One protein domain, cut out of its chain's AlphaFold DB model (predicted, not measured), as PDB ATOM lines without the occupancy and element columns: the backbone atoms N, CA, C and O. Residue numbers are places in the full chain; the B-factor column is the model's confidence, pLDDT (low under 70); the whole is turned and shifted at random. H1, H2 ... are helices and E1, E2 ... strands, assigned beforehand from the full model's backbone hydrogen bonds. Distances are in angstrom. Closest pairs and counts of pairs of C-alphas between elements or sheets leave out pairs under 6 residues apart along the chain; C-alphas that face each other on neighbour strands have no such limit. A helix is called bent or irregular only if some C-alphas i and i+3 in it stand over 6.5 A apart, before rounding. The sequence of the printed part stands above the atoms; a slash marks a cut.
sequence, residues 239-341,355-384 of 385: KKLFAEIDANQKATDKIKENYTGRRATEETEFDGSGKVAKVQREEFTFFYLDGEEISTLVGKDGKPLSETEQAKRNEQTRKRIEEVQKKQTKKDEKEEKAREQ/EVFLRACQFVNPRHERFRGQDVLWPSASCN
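AT A GLANCE: This is residues 239 to 341 and 355 to 384 of the 385 residues of an uncharacterized protein of Acidobacteria bacterium (UniProt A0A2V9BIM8). A long, twisted sheet of three strands, E1 E2 E3, has the long helix H2 over one face along E3, while H1 leads away from one end of the sheet. Away from that sheet, near H1, the small helix H3 and the bent hairpin of E4 and E5 make a separate head, and residues 329 to 341 stick out. The printed part has 133 residues, with three named helices and five named strands in the order H1 E1 E2 E3 H2 H3 E4 E5; both sheets are antiparallel and the class is mixed. It is extended, with a radius of gyration of the C-alphas of 22.4 A and spans of 59 by 47 by 28 A.

IN THESE COORDINATES: E1 is residues 260 to 270, 32.6 A; E2, 276 to 289, 37.1 A; E3, 292 to 300, 23.5 A. H2 is residues 307 to 340, 49.4 A. H1, residues 239 to 256, 26.1 A, begins at C-alpha 239 (-2.620, 23.859, -9.337). H3 is residues 355 to 360; E4 is 361 to 371; E5, 374 to 383, ends at C-alpha 383 (-11.608, 37.425, -16.594).

HOW THE PARTS SIT: E1 E2 E3 form a meander, each strand the antiparallel neighbour of the one before; N 265 and O 282 are 2.8 A apart, N 287 and O 294 3.0 A. E2 bends by 52 degrees at residue 285. H2 makes two layers with this sheet, a helix on one face: it runs along E3 at 1 degrees on the local plane, at a height over the sheet of 9.2 A, the closest C-alphas being Thr 296 and Thr 317, 6.1 A. H1 only grazes the sheet with residues 253 to 256. H3 is close to but not clearly touching H1, the closest C-alphas being Asp 246 and Glu 355, 7.0 A. In the hairpin E4 and E5, N 378 and O 367 are 2.7 A apart; E4 bends by 90 degrees at residue 368. Every O i to N i+4 pair is within hydrogen-bond range in H1, H2 and H3.

THE WHOLE: The two C-alphas farthest apart are those of Ser 273 and Glu 340, 64.6 A. Residues 342 to 354 are not printed, and C-alphas 341 and 355 are 21.3 A apart across the cut. Of the links that are printed whole, E3 to H2 is short and the others are tight. The mean pLDDT of the printed part is 82.7, with residues 355 to 362 and 381 to 384 among those under 70.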
ATOM      1  N   LYS A 239      -1.765  24.991  -8.970       71.56
ATOM      2  CA  LYS A 239      -2.620  23.859  -9.337       71.56
ATOM      3  C   LYS A 239      -2.956  23.038  -8.098       71.56
ATOM      4  O   LYS A 239      -4.106  22.645  -7.920       71.56
ATOM      5  N   LYS A 240      -1.961  22.808  -7.239       79.00
ATOM      6  CA  LYS A 240      -2.160  22.119  -5.963       79.00
ATOM      7  C   LYS A 240      -3.064  22.925  -5.030       79.00
ATOM      8  O   LYS A 240      -4.002  22.364  -4.481       79.00
ATOM      9  N   LEU A 241      -2.822  24.228  -4.903       77.00
ATOM     10  CA  LEU A 241      -3.613  25.114  -4.049       77.00
ATOM     11  C   LEU A 241      -5.087  25.140  -4.468       77.00
ATOM     12  O   LEU A 241      -5.963  25.038  -3.618       77.00
ATOM     13  N   PHE A 242      -5.374  25.230  -5.769       72.19
ATOM     14  CA  PHE A 242      -6.754  25.183  -6.256       72.19
ATOM     15  C   PHE A 242      -7.417  23.829  -5.984       72.19
ATOM     16  O   PHE A 242      -8.544  23.803  -5.506       72.19
ATOM     17  N   ALA A 243      -6.701  22.715  -6.167       75.19
ATOM     18  CA  ALA A 243      -7.224  21.397  -5.803       75.19
ATOM     19  C   ALA A 243      -7.503  21.261  -4.292       75.19
ATOM     20  O   ALA A 243      -8.484  20.633  -3.899       75.19
ATOM     21  N   GLU A 244      -6.662  21.857  -3.439       81.25
ATOM     22  CA  GLU A 244      -6.873  21.899  -1.987       81.25
ATOM     23  C   GLU A 244      -8.097  22.755  -1.607       81.25
ATOM     24  O   GLU A 244      -8.863  22.359  -0.728       81.25
ATOM     25  N   ILE A 245      -8.326  23.886  -2.286       78.00
ATOM     26  CA  ILE A 245      -9.526  24.722  -2.098       78.00
ATOM     27  C   ILE A 245     -10.792  23.941  -2.467       78.00
ATOM     28  O   ILE A 245     -11.721  23.885  -1.660       78.00
ATOM     29  N   ASP A 246     -10.806  23.287  -3.630       71.88
ATOM     30  CA  ASP A 246     -11.956  22.500  -4.090       71.88
ATOM     31  C   ASP A 246     -12.255  21.338  -3.124       71.88
ATOM     32  O   ASP A 246     -13.408  21.078  -2.771       71.88
ATOM     33  N   ALA A 247     -11.214  20.660  -2.630       79.62
ATOM     34  CA  ALA A 247     -11.358  19.594  -1.640       79.62
ATOM     35  C   ALA A 247     -11.923  20.110  -0.305       79.62
ATOM     36  O   ALA A 247     -12.803  19.470   0.278       79.62
ATOM     37  N   ASN A 248     -11.460  21.270   0.169       84.38
ATOM     38  CA  ASN A 248     -11.954  21.891   1.399       84.38
ATOM     39  C   ASN A 248     -13.417  22.337   1.279       84.38
ATOM     40  O   ASN A 248     -14.178  22.187   2.240       84.38
ATOM     41  N   GLN A 249     -13.829  22.839   0.113       76.56
ATOM     42  CA  GLN A 249     -15.224  23.182  -0.151       76.56
ATOM     43  C   GLN A 249     -16.109  21.929  -0.084       76.56
ATOM     44  O   GLN A 249     -17.033  21.882   0.727       76.56
ATOM     45  N   LYS A 250     -15.743  20.859  -0.809       78.75
ATOM     46  CA  LYS A 250     -16.459  19.568  -0.767       78.75
ATOM     47  C   LYS A 250     -16.539  18.987   0.648       78.75
ATOM     48  O   LYS A 250     -17.574  18.458   1.048       78.75
ATOM     49  N   ALA A 251     -15.461  19.091   1.427       82.38
ATOM     50  CA  ALA A 251     -15.450  18.645   2.819       82.38
ATOM     51  C   ALA A 251     -16.403  19.471   3.700       82.38
ATOM     52  O   ALA A 251     -17.119  18.906   4.525       82.38
ATOM     53  N   THR A 252     -16.444  20.791   3.505       81.44
ATOM     54  CA  THR A 252     -17.347  21.696   4.229       81.44
ATOM     55  C   THR A 252     -18.805  21.390   3.910       81.44
ATOM     56  O   THR A 252     -19.624  21.307   4.826       81.44
ATOM     57  N   ASP A 253     -19.136  21.168   2.641       78.94
ATOM     58  CA  ASP A 253     -20.508  20.865   2.226       78.94
ATOM     59  C   ASP A 253     -20.965  19.502   2.762       78.94
ATOM     60  O   ASP A 253     -22.042  19.407   3.348       78.94
ATOM     61  N   LYS A 254     -20.088  18.492   2.757       82.12
ATOM     62  CA  LYS A 254     -20.352  17.204   3.420       82.12
ATOM     63  C   LYS A 254     -20.551  17.331   4.935       82.12
ATOM     64  O   LYS A 254     -21.310  16.573   5.534       82.12
ATOM     65  N   ILE A 255     -19.860  18.266   5.591       83.88
ATOM     66  CA  ILE A 255     -20.090  18.542   7.013       83.88
ATOM     67  C   ILE A 255     -21.478  19.163   7.210       83.88
ATOM     68  O   ILE A 255     -22.186  18.719   8.115       83.88
ATOM     69  N   LYS A 256     -21.885  20.125   6.365       81.31
ATOM     70  CA  LYS A 256     -23.216  20.762   6.420       81.31
ATOM     71  C   LYS A 256     -24.358  19.758   6.266       81.31
ATOM     72  O   LYS A 256     -25.371  19.913   6.936       81.31
ATOM     73  N   GLU A 257     -24.189  18.707   5.468       83.31
ATOM     74  CA  GLU A 257     -25.185  17.630   5.314       83.31
ATOM     75  C   GLU A 257     -25.515  16.897   6.621       83.31
ATOM     76  O   GLU A 257     -26.621  16.384   6.780       83.31
ATOM     77  N   ASN A 258     -24.613  16.911   7.609       85.50
ATOM     78  CA  ASN A 258     -24.898  16.344   8.932       85.50
ATOM     79  C   ASN A 258     -25.766  17.262   9.809       85.50
ATOM     80  O   ASN A 258     -26.157  16.868  10.910       85.50
ATOM     81  N   TYR A 259     -26.056  18.485   9.358       83.81
ATOM     82  CA  TYR A 259     -26.891  19.434  10.078       83.81
ATOM     83  C   TYR A 259     -28.329  19.379   9.563       83.81
ATOM     84  O   TYR A 259     -28.639  19.712   8.420       83.81
ATOM     85  N   THR A 260     -29.235  19.029  10.470       89.94
ATOM     86  CA  THR A 260     -30.664  19.306  10.339       89.94
ATOM     87  C   THR A 260     -31.088  20.215  11.481       89.94
ATOM     88  O   THR A 260     -30.540  20.147  12.585       89.94
ATOM     89  N   GLY A 261     -32.042  21.098  11.225       90.50
ATOM     90  CA  GLY A 261     -32.467  22.071  12.215       90.50
ATOM     91  C   GLY A 261     -33.897  22.535  12.023       90.50
ATOM     92  O   GLY A 261     -34.600  22.153  11.084       90.50
ATOM     93  N   ARG A 262     -34.319  23.389  12.955       91.81
ATOM     94  CA  ARG A 262     -35.535  24.188  12.843       91.81
ATOM     95  C   ARG A 262     -35.151  25.655  12.736       91.81
ATOM     96  O   ARG A 262     -34.262  26.109  13.453       91.81
ATOM     97  N   ARG A 263     -35.824  26.388  11.856       93.25
ATOM     98  CA  ARG A 263     -35.667  27.833  11.676       93.25
ATOM     99  C   ARG A 263     -37.028  28.488  11.843       93.25
ATOM    100  O   ARG A 263     -37.967  28.098  11.163       93.25
ATOM    101  N   ALA A 264     -37.122  29.481  12.719       92.00
ATOM    102  CA  ALA A 264     -38.274  30.368  12.787       92.00
ATOM    103  C   ALA A 264     -37.885  31.716  12.177       92.00
ATOM    104  O   ALA A 264     -36.841  32.272  12.522       92.00
ATOM    105  N   THR A 265     -38.701  32.221  11.265       91.69
ATOM    106  CA  THR A 265     -38.565  33.549  10.663       91.69
ATOM    107  C   THR A 265     -39.759  34.394  11.062       91.69
ATOM    108  O   THR A 265     -40.896  33.934  10.998       91.69
ATOM    109  N   GLU A 266     -39.497  35.626  11.478       93.44
ATOM    110  CA  GLU A 266     -40.518  36.616  11.794       93.44
ATOM    111  C   GLU A 266     -40.333  37.812  10.867       93.44
ATOM    112  O   GLU A 266     -39.262  38.419  10.831       93.44
ATOM    113  N   GLU A 267     -41.368  38.125  10.100       90.88
ATOM    114  CA  GLU A 267     -41.401  39.248   9.176       90.88
ATOM    115  C   GLU A 267     -42.418  40.271   9.685       90.88
ATOM    116  O   GLU A 267     -43.579  39.948   9.937       90.88
ATOM    117  N   THR A 268     -41.961  41.509   9.877       93.19
ATOM    118  CA  THR A 268     -42.789  42.619  10.357       93.19
ATOM    119  C   THR A 268     -42.931  43.651   9.247       93.19
ATOM    120  O   THR A 268     -41.957  44.294   8.859       93.19
ATOM    121  N   GLU A 269     -44.149  43.826   8.747       89.50
ATOM    122  CA  GLU A 269     -44.509  44.870   7.790       89.50
ATOM    123  C   GLU A 269     -44.982  46.116   8.548       89.50
ATOM    124  O   GLU A 269     -45.770  46.020   9.494       89.50
ATOM    125  N   PHE A 270     -44.539  47.294   8.106       93.06
ATOM    126  CA  PHE A 270     -44.929  48.591   8.660       93.06
ATOM    127  C   PHE A 270     -45.766  49.381   7.642       93.06
ATOM    128  O   PHE A 270     -45.530  49.295   6.437       93.06
ATOM    129  N   ASP A 271     -46.744  50.153   8.113       90.94
ATOM    130  CA  ASP A 271     -47.532  51.069   7.289       90.94
ATOM    131  C   ASP A 271     -46.755  52.351   6.937       90.94
ATOM    132  O   ASP A 271     -45.658  52.611   7.438       90.94
ATOM    133  N   GLY A 272     -47.345  53.203   6.090       86.00
ATOM    134  CA  GLY A 272     -46.742  54.477   5.674       86.00
ATOM    135  C   GLY A 272     -46.521  55.497   6.802       86.00
ATOM    136  O   GLY A 272     -45.919  56.539   6.559       86.00
ATOM    137  N   SER A 273     -46.992  55.217   8.023       86.88
ATOM    138  CA  SER A 273     -46.756  56.015   9.231       86.88
ATOM    139  C   SER A 273     -45.705  55.406  10.169       86.88
ATOM    140  O   SER A 273     -45.406  55.989  11.211       86.88
ATOM    141  N   GLY A 274     -45.131  54.252   9.808       83.38
ATOM    142  CA  GLY A 274     -44.149  53.530  10.616       83.38
ATOM    143  C   GLY A 274     -44.759  52.674  11.731       83.38
ATOM    144  O   GLY A 274     -44.026  52.221  12.609       83.38
ATOM    145  N   LYS A 275     -46.079  52.435  11.731       90.06
ATOM    146  CA  LYS A 275     -46.724  51.494  12.664       90.06
ATOM    147  C   LYS A 275     -46.747  50.092  12.077       90.06
ATOM    148  O   LYS A 275     -46.873  49.927  10.871       90.06
ATOM    149  N   VAL A 276     -46.655  49.076  12.932       90.81
ATOM    150  CA  VAL A 276     -46.738  47.672  12.506       90.81
ATOM    151  C   VAL A 276     -48.102  47.408  11.867       90.81
ATOM    152  O   VAL A 276     -49.134  47.526  12.526       90.81
ATOM    153  N   ALA A 277     -48.091  47.046  10.588       90.94
ATOM    154  CA  ALA A 277     -49.266  46.684   9.808       90.94
ATOM    155  C   ALA A 277     -49.550  45.179   9.889       90.94
ATOM    156  O   ALA A 277     -50.708  44.766   9.967       90.94
ATOM    157  N   LYS A 278     -48.499  44.352   9.877       90.62
ATOM    158  CA  LYS A 278     -48.618  42.892   9.866       90.62
ATOM    159  C   LYS A 278     -47.373  42.253  10.466       90.62
ATOM    160  O   LYS A 278     -46.263  42.685  10.181       90.62
ATOM    161  N   VAL A 279     -47.560  41.204  11.260       89.94
ATOM    162  CA  VAL A 279     -46.480  40.309  11.690       89.94
ATOM    163  C   VAL A 279     -46.809  38.931  11.140       89.94
ATOM    164  O   VAL A 279     -47.926  38.454  11.329       89.94
ATOM    165  N   GLN A 280     -45.866  38.326  10.431       90.75
ATOM    166  CA  GLN A 280     -45.968  36.966   9.914       90.75
ATOM    167  C   GLN A 280     -44.844  36.143  10.527       90.75
ATOM    168  O   GLN A 280     -43.677  36.527  10.429       90.75
ATOM    169  N   ARG A 281     -45.173  35.014  11.154       92.50
ATOM    170  CA  ARG A 281     -44.160  34.073  11.641       92.50
ATOM    171  C   ARG A 281     -44.255  32.775  10.861       92.50
ATOM    172  O   ARG A 281     -45.323  32.185  10.759       92.50
ATOM    173  N   GLU A 282     -43.135  32.300  10.348       94.88
ATOM    174  CA  GLU A 282     -43.036  31.028   9.640       94.88
ATOM    175  C   GLU A 282     -42.008  30.130  10.331       94.88
ATOM    176  O   GLU A 282     -40.946  30.583  10.754       94.88
ATOM    177  N   GLU A 283     -42.333  28.848  10.470       94.81
ATOM    178  CA  GLU A 283     -41.449  27.838  11.048       94.81
ATOM    179  C   GLU A 283     -41.101  26.792   9.996       94.81
ATOM    180  O   GLU A 283     -41.982  26.233   9.337       94.81
ATOM    181  N   PHE A 284     -39.814  26.492   9.868       94.88
ATOM    182  CA  PHE A 284     -39.255  25.562   8.901       94.88
ATOM    183  C   PHE A 284     -38.464  24.466   9.605       94.88
ATOM    184  O   PHE A 284     -37.749  24.728  10.572       94.88
ATOM    185  N   THR A 285     -38.515  23.252   9.069       93.94
ATOM    186  CA  THR A 285     -37.431  22.278   9.227       93.94
ATOM    187  C   THR A 285     -36.529  22.356   8.008       93.94
ATOM    188  O   THR A 285     -37.000  22.614   6.899       93.94
ATOM    189  N   PHE A 286     -35.233  22.150   8.191       94.00
ATOM    190  CA  PHE A 286     -34.300  22.109   7.072       94.00
ATOM    191  C   PHE A 286     -33.240  21.030   7.264       94.00
ATOM    192  O   PHE A 286     -32.960  20.587   8.382       94.00
ATOM    193  N   PHE A 287     -32.663  20.616   6.148       92.88
ATOM    194  CA  PHE A 287     -31.466  19.792   6.058       92.88
ATOM    195  C   PHE A 287     -30.702  20.197   4.794       92.88
ATOM    196  O   PHE A 287     -31.238  20.928   3.960       92.88
ATOM    197  N   TYR A 288     -29.467  19.736   4.654       88.81
ATOM    198  CA  TYR A 288     -28.670  19.968   3.453       88.81
ATOM    199  C   TYR A 288     -28.570  18.683   2.632       88.81
ATOM    200  O   TYR A 288     -28.460  17.594   3.197       88.81
ATOM    201  N   LEU A 289     -28.627  18.820   1.311       86.69
ATOM    202  CA  LEU A 289     -28.451  17.738   0.348       86.69
ATOM    203  C   LEU A 289     -27.574  18.245  -0.795       86.69
ATOM    204  O   LEU A 289     -27.940  19.230  -1.432       86.69
ATOM    205  N   ASP A 290     -26.435  17.595  -1.031       80.38
ATOM    206  CA  ASP A 290     -25.451  17.978  -2.050       80.38
ATOM    207  C   ASP A 290     -25.026  19.458  -1.931       80.38
ATOM    208  O   ASP A 290     -24.847  20.165  -2.919       80.38
ATOM    209  N   GLY A 291     -24.904  19.953  -0.693       77.38
ATOM    210  CA  GLY A 291     -24.584  21.354  -0.379       77.38
ATOM    211  C   GLY A 291     -25.757  22.349  -0.444       77.38
ATOM    212  O   GLY A 291     -25.634  23.447   0.109       77.38
ATOM    213  N   GLU A 292     -26.909  21.982  -1.016       84.44
ATOM    214  CA  GLU A 292     -28.095  22.846  -1.109       84.44
ATOM    215  C   GLU A 292     -28.999  22.717   0.139       84.44
ATOM    216  O   GLU A 292     -29.281  21.615   0.615       84.44
ATOM    217  N   GLU A 293     -29.501  23.839   0.677       89.38
ATOM    218  CA  GLU A 293     -30.472  23.812   1.785       89.38
ATOM    219  C   GLU A 293     -31.867  23.407   1.282       89.38
ATOM    220  O   GLU A 293     -32.507  24.117   0.500       89.38
ATOM    221  N   ILE A 294     -32.382  22.295   1.802       92.44
ATOM    222  CA  ILE A 294     -33.753  21.838   1.598       92.44
ATOM    223  C   ILE A 294     -34.572  22.219   2.827       92.44
ATOM    224  O   ILE A 294     -34.407  21.647   3.905       92.44
ATOM    225  N   SER A 295     -35.486  23.174   2.665       93.44
ATOM    226  CA  SER A 295     -36.370  23.634   3.738       93.44
ATOM    227  C   SER A 295     -37.824  23.244   3.487       93.44
ATOM    228  O   SER A 295     -38.322  23.273   2.363       93.44
ATOM    229  N   THR A 296     -38.516  22.869   4.558       94.75
ATOM    230  CA  THR A 296     -39.944  22.546   4.560       94.75
ATOM    231  C   THR A 296     -40.633  23.431   5.577       94.75
ATOM    232  O   THR A 296     -40.281  23.411   6.754       94.75
ATOM    233  N   LEU A 297     -41.624  24.204   5.136       93.81
ATOM    234  CA  LEU A 297     -42.487  24.952   6.042       93.81
ATOM    235  C   LEU A 297     -43.342  23.963   6.851       93.81
ATOM    236  O   LEU A 297     -44.019  23.121   6.262       93.81
ATOM    237  N   VAL A 298     -43.313  24.075   8.177       93.25
ATOM    238  CA  VAL A 298     -44.016  23.188   9.124       93.25
ATOM    239  C   VAL A 298     -45.013  23.927  10.020       93.25
ATOM    240  O   VAL A 298     -45.894  23.296  10.605       93.25
ATOM    241  N   GLY A 299     -44.924  25.256  10.105       93.06
ATOM    242  CA  GLY A 299     -45.840  26.053  10.916       93.06
ATOM    243  C   GLY A 299     -45.937  27.508  10.478       93.06
ATOM    244  O   GLY A 299     -45.035  28.040   9.829       93.06
ATOM    245  N   LYS A 300     -47.053  28.143  10.840       92.25
ATOM    246  CA  LYS A 300     -47.316  29.575  10.659       92.25
ATOM    247  C   LYS A 300     -47.916  30.163  11.925       92.25
ATOM    248  O   LYS A 300     -48.788  29.550  12.535       92.25
ATOM    249  N   ASP A 301     -47.446  31.338  12.324       86.94
ATOM    250  CA  ASP A 301     -47.939  32.102  13.474       86.94
ATOM    251  C   ASP A 301     -48.014  31.264  14.767       86.94
ATOM    252  O   ASP A 301     -48.958  31.357  15.553       86.94
ATOM    253  N   GLY A 302     -47.008  30.403  14.969       81.56
ATOM    254  CA  GLY A 302     -46.899  29.495  16.117       81.56
ATOM    255  C   GLY A 302     -47.862  28.301  16.097       81.56
ATOM    256  O   GLY A 302     -47.995  27.613  17.109       81.56
ATOM    257  N   LYS A 303     -48.555  28.051  14.978       88.38
ATOM    258  CA  LYS A 303     -49.466  26.913  14.790       88.38
ATOM    259  C   LYS A 303     -48.945  25.960  13.706       88.38
ATOM    260  O   LYS A 303     -48.440  26.430  12.684       88.38
ATOM    261  N   PRO A 304     -49.103  24.633  13.879       89.75
ATOM    262  CA  PRO A 304     -48.838  23.670  12.812       89.75
ATOM    263  C   PRO A 304     -49.710  23.929  11.577       89.75
ATOM    264  O   PRO A 304     -50.841  24.407  11.703       89.75
ATOM    265  N   LEU A 305     -49.201  23.588  10.391       90.50
ATOM    266  CA  LEU A 305     -49.985  23.623   9.150       90.50
ATOM    267  C   LEU A 305     -51.157  22.627   9.192       90.50
ATOM    268  O   LEU A 305     -51.087  21.593   9.859       90.50
ATOM    269  N   SER A 306     -52.228  22.906   8.438       91.62
ATOM    270  CA  SER A 306     -53.304  21.925   8.233       91.62
ATOM    271  C   SER A 306     -52.798  20.691   7.473       91.62
ATOM    272  O   SER A 306     -51.833  20.782   6.715       91.62
ATOM    273  N   GLU A 307     -53.463  19.538   7.603       90.56
ATOM    274  CA  GLU A 307     -53.034  18.295   6.931       90.56
ATOM    275  C   GLU A 307     -52.895  18.459   5.408       90.56
ATOM    276  O   GLU A 307     -51.936  17.976   4.804       90.56
ATOM    277  N   THR A 308     -53.818  19.195   4.778       91.88
ATOM    278  CA  THR A 308     -53.785  19.463   3.331       91.88
ATOM    279  C   THR A 308     -52.609  20.360   2.940       91.88
ATOM    280  O   THR A 308     -51.946  20.121   1.928       91.88
ATOM    281  N   GLU A 309     -52.315  21.387   3.738       89.56
ATOM    282  CA  GLU A 309     -51.172  22.273   3.502       89.56
ATOM    283  C   GLU A 309     -49.846  21.555   3.747       89.56
ATOM    284  O   GLU A 309     -48.935  21.679   2.928       89.56
ATOM    285  N   GLN A 310     -49.754  20.762   4.816       89.88
ATOM    286  CA  GLN A 310     -48.579  19.957   5.127       89.88
ATOM    287  C   GLN A 310     -48.289  18.960   4.001       89.88
ATOM    288  O   GLN A 310     -47.151  18.874   3.543       89.88
ATOM    289  N   ALA A 311     -49.310  18.264   3.485       91.44
ATOM    290  CA  ALA A 311     -49.159  17.356   2.347       91.44
ATOM    291  C   ALA A 311     -48.624  18.083   1.102       91.44
ATOM    292  O   ALA A 311     -47.705  17.601   0.440       91.44
ATOM    293  N   LYS A 312     -49.139  19.287   0.817       94.06
ATOM    294  CA  LYS A 312     -48.658  20.118  -0.294       94.06
ATOM    295  C   LYS A 312     -47.202  20.550  -0.107       94.06
ATOM    296  O   LYS A 312     -46.446  20.526  -1.076       94.06
ATOM    297  N   ARG A 313     -46.802  20.956   1.103       92.25
ATOM    298  CA  ARG A 313     -45.411  21.341   1.400       92.25
ATOM    299  C   ARG A 313     -44.467  20.151   1.309       92.25
ATOM    300  O   ARG A 313     -43.443  20.271   0.651       92.25
ATOM    301  N   ASN A 314     -44.851  18.996   1.843       91.31
ATOM    302  CA  ASN A 314     -44.062  17.769   1.738       91.31
ATOM    303  C   ASN A 314     -43.832  17.360   0.274       91.31
ATOM    304  O   ASN A 314     -42.718  16.996  -0.093       91.31
ATOM    305  N   GLU A 315     -44.852  17.467  -0.584       94.00
ATOM    306  CA  GLU A 315     -44.709  17.177  -2.016       94.00
ATOM    307  C   GLU A 315     -43.799  18.194  -2.731       94.00
ATOM    308  O   GLU A 315     -43.019  17.818  -3.603       94.00
ATOM    309  N   GLN A 316     -43.842  19.476  -2.350       92.44
ATOM    310  CA  GLN A 316     -42.895  20.481  -2.857       92.44
ATOM    311  C   GLN A 316     -41.455  20.159  -2.444       92.44
ATOM    312  O   GLN A 316     -40.559  20.192  -3.286       92.44
ATOM    313  N   THR A 317     -41.244  19.796  -1.178       93.56
ATOM    314  CA  THR A 317     -39.937  19.370  -0.672       93.56
ATOM    315  C   THR A 317     -39.435  18.146  -1.426       93.56
ATOM    316  O   THR A 317     -38.290  18.127  -1.867       93.56
ATOM    317  N   ARG A 318     -40.291  17.141  -1.643       94.25
ATOM    318  CA  ARG A 318     -39.925  15.930  -2.382       94.25
ATOM    319  C   ARG A 318     -39.492  16.239  -3.815       94.25
ATOM    320  O   ARG A 318     -38.459  15.743  -4.249       94.25
ATOM    321  N   LYS A 319     -40.219  17.111  -4.520       94.25
ATOM    322  CA  LYS A 319     -39.812  17.575  -5.856       94.25
ATOM    323  C   LYS A 319     -38.458  18.271  -5.828       94.25
ATOM    324  O   LYS A 319     -37.632  18.015  -6.696       94.25
ATOM    325  N   ARG A 320     -38.203  19.102  -4.814       91.50
ATOM    326  CA  ARG A 320     -36.908  19.770  -4.663       91.50
ATOM    327  C   ARG A 320     -35.773  18.770  -4.430       91.50
ATOM    328  O   ARG A 320     -34.725  18.915  -5.046       91.50
ATOM    329  N   ILE A 321     -35.994  17.743  -3.608       93.25
ATOM    330  CA  ILE A 321     -35.035  16.645  -3.397       93.25
ATOM    331  C   ILE A 321     -34.733  15.938  -4.725       93.25
ATOM    332  O   ILE A 321     -33.570  15.792  -5.087       93.25
ATOM    333  N   GLU A 322     -35.770  15.545  -5.474       93.25
ATOM    334  CA  GLU A 322     -35.619  14.872  -6.773       93.25
ATOM    335  C   GLU A 322     -34.859  15.751  -7.787       93.25
ATOM    336  O   GLU A 322     -34.026  15.260  -8.550       93.25
ATOM    337  N   GLU A 323     -35.109  17.063  -7.791       91.88
ATOM    338  CA  GLU A 323     -34.386  18.025  -8.628       91.88
ATOM    339  C   GLU A 323     -32.899  18.108  -8.277       91.88
ATOM    340  O   GLU A 323     -32.068  18.056  -9.187       91.88
ATOM    341  N   VAL A 324     -32.563  18.223  -6.988       88.25
ATOM    342  CA  VAL A 324     -31.171  18.307  -6.516       88.25
ATOM    343  C   VAL A 324     -30.416  17.020  -6.843       88.25
ATOM    344  O   VAL A 324     -29.391  17.074  -7.519       88.25
ATOM    345  N   GLN A 325     -30.992  15.856  -6.539       90.69
ATOM    346  CA  GLN A 325     -30.393  14.559  -6.879       90.69
ATOM    347  C   GLN A 325     -30.165  14.399  -8.384       90.69
ATOM    348  O   GLN A 325     -29.129  13.897  -8.828       90.69
ATOM    349  N   LYS A 326     -31.120  14.848  -9.207       90.50
ATOM    350  CA  LYS A 326     -30.990  14.795 -10.667       90.50
ATOM    351  C   LYS A 326     -29.911  15.745 -11.185       90.50
ATOM    352  O   LYS A 326     -29.235  15.403 -12.156       90.50
ATOM    353  N   LYS A 327     -29.758  16.932 -10.589       86.44
ATOM    354  CA  LYS A 327     -28.660  17.854 -10.914       86.44
ATOM    355  C   LYS A 327     -27.311  17.236 -10.556       86.44
ATOM    356  O   LYS A 327     -26.429  17.222 -11.411       86.44
ATOM    357  N   GLN A 328     -27.190  16.666  -9.359       83.00
ATOM    358  CA  GLN A 328     -25.949  16.053  -8.901       83.00
ATOM    359  C   GLN A 328     -25.550  14.857  -9.770       83.00
ATOM    360  O   GLN A 328     -24.438  14.815 -10.284       83.00
ATOM    361  N   THR A 329     -26.493  13.962 -10.075       86.81
ATOM    362  CA  THR A 329     -26.238  12.810 -10.962       86.81
ATOM    363  C   THR A 329     -25.714  13.256 -12.333       86.81
ATOM    364  O   THR A 329     -24.744  12.710 -12.851       86.81
ATOM    365  N   LYS A 330     -26.317  14.297 -12.924       85.38
ATOM    366  CA  LYS A 330     -25.845  14.857 -14.199       85.38
ATOM    367  C   LYS A 330     -24.444  15.457 -14.094       85.38
ATOM    368  O   LYS A 330     -23.689  15.371 -15.060       85.38
ATOM    369  N   LYS A 331     -24.120  16.100 -12.970       78.12
ATOM    370  CA  LYS A 331     -22.793  16.665 -12.710       78.12
ATOM    371  C   LYS A 331     -21.747  15.553 -12.622       78.12
ATOM    372  O   LYS A 331     -20.737  15.636 -13.313       78.12
ATOM    373  N   ASP A 332     -22.037  14.484 -11.887       79.00
ATOM    374  CA  ASP A 332     -21.139  13.335 -11.740       79.00
ATOM    375  C   ASP A 332     -20.898  12.620 -13.080       79.00
ATOM    376  O   ASP A 332     -19.749  12.371 -13.448       79.00
ATOM    377  N   GLU A 333     -21.948  12.387 -13.878       83.06
ATOM    378  CA  GLU A 333     -21.819  11.808 -15.227       83.06
ATOM    379  C   GLU A 333     -20.967  12.678 -16.169       83.06
ATOM    380  O   GLU A 333     -20.256  12.166 -17.042       83.06
ATOM    381  N   LYS A 334     -21.059  14.008 -16.044       75.69
ATOM    382  CA  LYS A 334     -20.234  14.950 -16.815       75.69
ATOM    383  C   LYS A 334     -18.781  14.928 -16.348       75.69
ATOM    384  O   LYS A 334     -17.889  14.894 -17.196       75.69
ATOM    385  N   GLU A 335     -18.540  14.911 -15.035       68.81
ATOM    386  CA  GLU A 335     -17.194  14.793 -14.463       68.81
ATOM    387  C   GLU A 335     -16.515  13.491 -14.910       68.81
ATOM    388  O   GLU A 335     -15.352  13.511 -15.321       68.81
ATOM    389  N   GLU A 336     -17.231  12.368 -14.886       74.88
ATOM    390  CA  GLU A 336     -16.718  11.064 -15.314       74.88
ATOM    391  C   GLU A 336     -16.325  11.075 -16.800       74.88
ATOM    392  O   GLU A 336     -15.179  10.777 -17.147       74.88
ATOM    393  N   LYS A 337     -17.212  11.561 -17.679       75.00
ATOM    394  CA  LYS A 337     -16.931  11.700 -19.122       75.00
ATOM    395  C   LYS A 337     -15.772  12.651 -19.422       75.00
ATOM    396  O   LYS A 337     -15.016  12.423 -20.370       75.00
ATOM    397  N   ALA A 338     -15.620  13.734 -18.659       66.88
ATOM    398  CA  ALA A 338     -14.507  14.666 -18.827       66.88
ATOM    399  C   ALA A 338     -13.162  14.015 -18.455       66.88
ATOM    400  O   ALA A 338     -12.180  14.176 -19.190       66.88
ATOM    401  N   ARG A 339     -13.136  13.226 -17.368       65.62
ATOM    402  CA  ARG A 339     -11.958  12.452 -16.937       65.62
ATOM    403  C   ARG A 339     -11.551  11.411 -17.978       65.62
ATOM    404  O   ARG A 339     -10.368  11.320 -18.297       65.62
ATOM    405  N   GLU A 340     -12.510  10.690 -18.554       71.31
ATOM    406  CA  GLU A 340     -12.253   9.701 -19.612       71.31
ATOM    407  C   GLU A 340     -11.682  10.324 -20.895       71.31
ATOM    408  O   GLU A 340     -10.858   9.718 -21.578       71.31
ATOM    409  N   GLN A 341     -12.091  11.550 -21.230       65.19
ATOM    410  CA  GLN A 341     -11.670  12.229 -22.459       65.19
ATOM    411  C   GLN A 341     -10.373  13.038 -22.321       65.19
ATOM    412  O   GLN A 341      -9.955  13.670 -23.295       65.19
ATOM    413  N   GLU A 355     -14.343  28.774  -7.074       59.19
ATOM    414  CA  GLU A 355     -13.844  27.866  -8.115       59.19
ATOM    415  C   GLU A 355     -14.195  28.348  -9.535       59.19
ATOM    416  O   GLU A 355     -13.329  28.389 -10.411       59.19
ATOM    417  N   VAL A 356     -15.429  28.814  -9.757       61.84
ATOM    418  CA  VAL A 356     -15.872  29.351 -11.056       61.84
ATOM    419  C   VAL A 356     -15.115  30.636 -11.388       61.84
ATOM    420  O   VAL A 356     -14.636  30.798 -12.511       61.84
ATOM    421  N   PHE A 357     -14.941  31.526 -10.407       63.50
ATOM    422  CA  PHE A 357     -14.128  32.736 -10.566       63.50
ATOM    423  C   PHE A 357     -12.663  32.394 -10.880       63.50
ATOM    424  O   PHE A 357     -12.083  32.928 -11.826       63.50
ATOM    425  N   LEU A 358     -12.072  31.455 -10.139       64.75
ATOM    426  CA  LEU A 358     -10.677  31.051 -10.308       64.75
ATOM    427  C   LEU A 358     -10.415  30.321 -11.640       64.75
ATOM    428  O   LEU A 358      -9.292  30.343 -12.143       64.75
ATOM    429  N   ARG A 359     -11.432  29.704 -12.247       62.31
ATOM    430  CA  ARG A 359     -11.311  29.040 -13.558       62.31
ATOM    431  C   ARG A 359     -11.673  29.944 -14.740       62.31
ATOM    432  O   ARG A 359     -11.110  29.774 -15.819       62.31
ATOM    433  N   ALA A 360     -12.564  30.922 -14.554       63.31
ATOM    434  CA  ALA A 360     -12.955  31.881 -15.596       63.31
ATOM    435  C   ALA A 360     -11.904  32.981 -15.844       63.31
ATOM    436  O   ALA A 360     -11.918  33.641 -16.890       63.31
ATOM    437  N   CYS A 361     -10.990  33.182 -14.893       65.12
ATOM    438  CA  CYS A 361      -9.963  34.210 -14.962       65.12
ATOM    439  C   CYS A 361      -8.582  33.627 -15.286       65.12
ATOM    440  O   CYS A 361      -8.110  32.671 -14.676       65.12
ATOM    441  N   GLN A 362      -7.877  34.251 -16.228       67.06
ATOM    442  CA  GLN A 362      -6.477  33.964 -16.497       67.06
ATOM    443  C   GLN A 362      -5.587  34.745 -15.525       67.06
ATOM    444  O   GLN A 362      -5.358  35.948 -15.699       67.06
ATOM    445  N   PHE A 363      -5.027  34.032 -14.552       70.12
ATOM    446  CA  PHE A 363      -4.058  34.557 -13.594       70.12
ATOM    447  C   PHE A 363      -2.632  34.483 -14.145       70.12
ATOM    448  O   PHE A 363      -2.170  33.435 -14.594       70.12
ATOM    449  N   VAL A 364      -1.918  35.605 -14.117       68.25
ATOM    450  CA  VAL A 364      -0.517  35.720 -14.537       68.25
ATOM    451  C   VAL A 364       0.276  36.522 -13.511       68.25
ATOM    452  O   VAL A 364      -0.285  37.265 -12.715       68.25
ATOM    453  N   ASN A 365       1.598  36.369 -13.534       71.81
ATOM    454  CA  ASN A 365       2.521  37.054 -12.627       71.81
ATOM    455  C   ASN A 365       2.119  36.998 -11.129       71.81
ATOM    456  O   ASN A 365       1.961  38.057 -10.509       71.81
ATOM    457  N   PRO A 366       1.939  35.793 -10.545       74.75
ATOM    458  CA  PRO A 366       1.624  35.666  -9.126       74.75
ATOM    459  C   PRO A 366       2.814  36.145  -8.291       74.75
ATOM    460  O   PRO A 366       3.969  35.937  -8.667       74.75
ATOM    461  N   ARG A 367       2.535  36.816  -7.176       79.25
ATOM    462  CA  ARG A 367       3.535  37.429  -6.290       79.25
ATOM    463  C   ARG A 367       2.968  37.590  -4.887       79.25
ATOM    464  O   ARG A 367       1.755  37.638  -4.730       79.25
ATOM    465  N   HIS A 368       3.826  37.656  -3.875       77.06
ATOM    466  CA  HIS A 368       3.374  38.046  -2.541       77.06
ATOM    467  C   HIS A 368       3.276  39.566  -2.464       77.06
ATOM    468  O   HIS A 368       4.198  40.266  -2.887       77.06
ATOM    469  N   GLU A 369       2.186  40.058  -1.893       76.19
ATOM    470  CA  GLU A 369       1.976  41.471  -1.585       76.19
ATOM    471  C   GLU A 369       1.394  41.633  -0.183       76.19
ATOM    472  O   GLU A 369       0.869  40.682   0.396       76.19
ATOM    473  N   ARG A 370       1.465  42.855   0.357       78.00
ATOM    474  CA  ARG A 370       0.704  43.227   1.546       78.00
ATOM    475  C   ARG A 370      -0.557  43.967   1.158       78.00
ATOM    476  O   ARG A 370      -0.491  45.071   0.627       78.00
ATOM    477  N   PHE A 371      -1.702  43.394   1.501       74.44
ATOM    478  CA  PHE A 371      -3.001  44.024   1.321       74.44
ATOM    479  C   PHE A 371      -3.683  44.186   2.679       74.44
ATOM    480  O   PHE A 371      -3.890  43.215   3.401       74.44
ATOM    481  N   ARG A 372      -3.993  45.435   3.058       79.44
ATOM    482  CA  ARG A 372      -4.620  45.784   4.353       79.44
ATOM    483  C   ARG A 372      -3.913  45.168   5.575       79.44
ATOM    484  O   ARG A 372      -4.552  44.749   6.533       79.44
ATOM    485  N   GLY A 373      -2.581  45.113   5.530       76.50
ATOM    486  CA  GLY A 373      -1.748  44.569   6.609       76.50
ATOM    487  C   GLY A 373      -1.602  43.044   6.619       76.50
ATOM    488  O   GLY A 373      -0.890  42.532   7.478       76.50
ATOM    489  N   GLN A 374      -2.217  42.327   5.675       77.06
ATOM    490  CA  GLN A 374      -2.082  40.876   5.532       77.06
ATOM    491  C   GLN A 374      -1.202  40.519   4.335       77.06
ATOM    492  O   GLN A 374      -1.266  41.177   3.295       77.06
ATOM    493  N   ASP A 375      -0.391  39.472   4.484       78.75
ATOM    494  CA  ASP A 375       0.378  38.901   3.380       78.75
ATOM    495  C   ASP A 375      -0.569  38.074   2.495       78.75
ATOM    496  O   ASP A 375      -1.238  37.154   2.968       78.75
ATOM    497  N   VAL A 376      -0.648  38.424   1.212       80.00
ATOM    498  CA  VAL A 376      -1.548  37.801   0.235       80.00
ATOM    499  C   VAL A 376      -0.781  37.332  -0.994       80.00
ATOM    500  O   VAL A 376       0.218  37.931  -1.395       80.00
ATOM    501  N   LEU A 377      -1.280  36.271  -1.629       75.75
ATOM    502  CA  LEU A 377      -0.844  35.871  -2.961       75.75
ATOM    503  C   LEU A 377      -1.647  36.668  -3.993       75.75
ATOM    504  O   LEU A 377      -2.843  36.441  -4.164       75.75
ATOM    505  N   TRP A 378      -0.988  37.599  -4.674       74.50
ATOM    506  CA  TRP A 378      -1.598  38.496  -5.644       74.50
ATOM    507  C   TRP A 378      -1.224  38.114  -7.082       74.50
ATOM    508  O   TRP A 378      -0.094  38.350  -7.521       74.50
ATOM    509  N   PRO A 379      -2.138  37.516  -7.856       74.56
ATOM    510  CA  PRO A 379      -1.980  37.372  -9.296       74.56
ATOM    511  C   PRO A 379      -2.577  38.559 -10.065       74.56
ATOM    512  O   PRO A 379      -3.594  39.132  -9.684       74.56
ATOM    513  N   SER A 380      -2.000  38.891 -11.219       73.81
ATOM    514  CA  SER A 380      -2.667  39.738 -12.212       73.81
ATOM    515  C   SER A 380      -3.728  38.900 -12.933       73.81
ATOM    516  O   SER A 380      -3.391  37.919 -13.594       73.81
ATOM    517  N   ALA A 381      -5.003  39.264 -12.819       69.06
ATOM    518  CA  ALA A 381      -6.113  38.513 -13.400       69.06
ATOM    519  C   ALA A 381      -6.681  39.212 -14.643       69.06
ATOM    520  O   ALA A 381      -6.674  40.434 -14.745       69.06
ATOM    521  N   SER A 382      -7.189  38.430 -15.588       58.31
ATOM    522  CA  SER A 382      -8.088  38.894 -16.647       58.31
ATOM    523  C   SER A 382      -9.202  37.868 -16.759       58.31
ATOM    524  O   SER A 382      -8.921  36.693 -16.980       58.31
ATOM    525  N   CYS A 383     -10.440  38.293 -16.544       57.41
ATOM    526  CA  CYS A 383     -11.608  37.425 -16.594       57.41
ATOM    527  C   CYS A 383     -12.324  37.643 -17.923       57.41
ATOM    528  O   CYS A 383     -12.562  38.787 -18.315       57.41
ATOM    529  N   ASN A 384     -12.652  36.555 -18.616       48.88
ATOM    530  CA  ASN A 384     -13.540  36.637 -19.769       48.88
ATOM    531  C   ASN A 384     -14.960  36.853 -19.238       48.88
ATOM    532  O   ASN A 384     -15.512  35.959 -18.600       48.88
TER     533      ASN A 384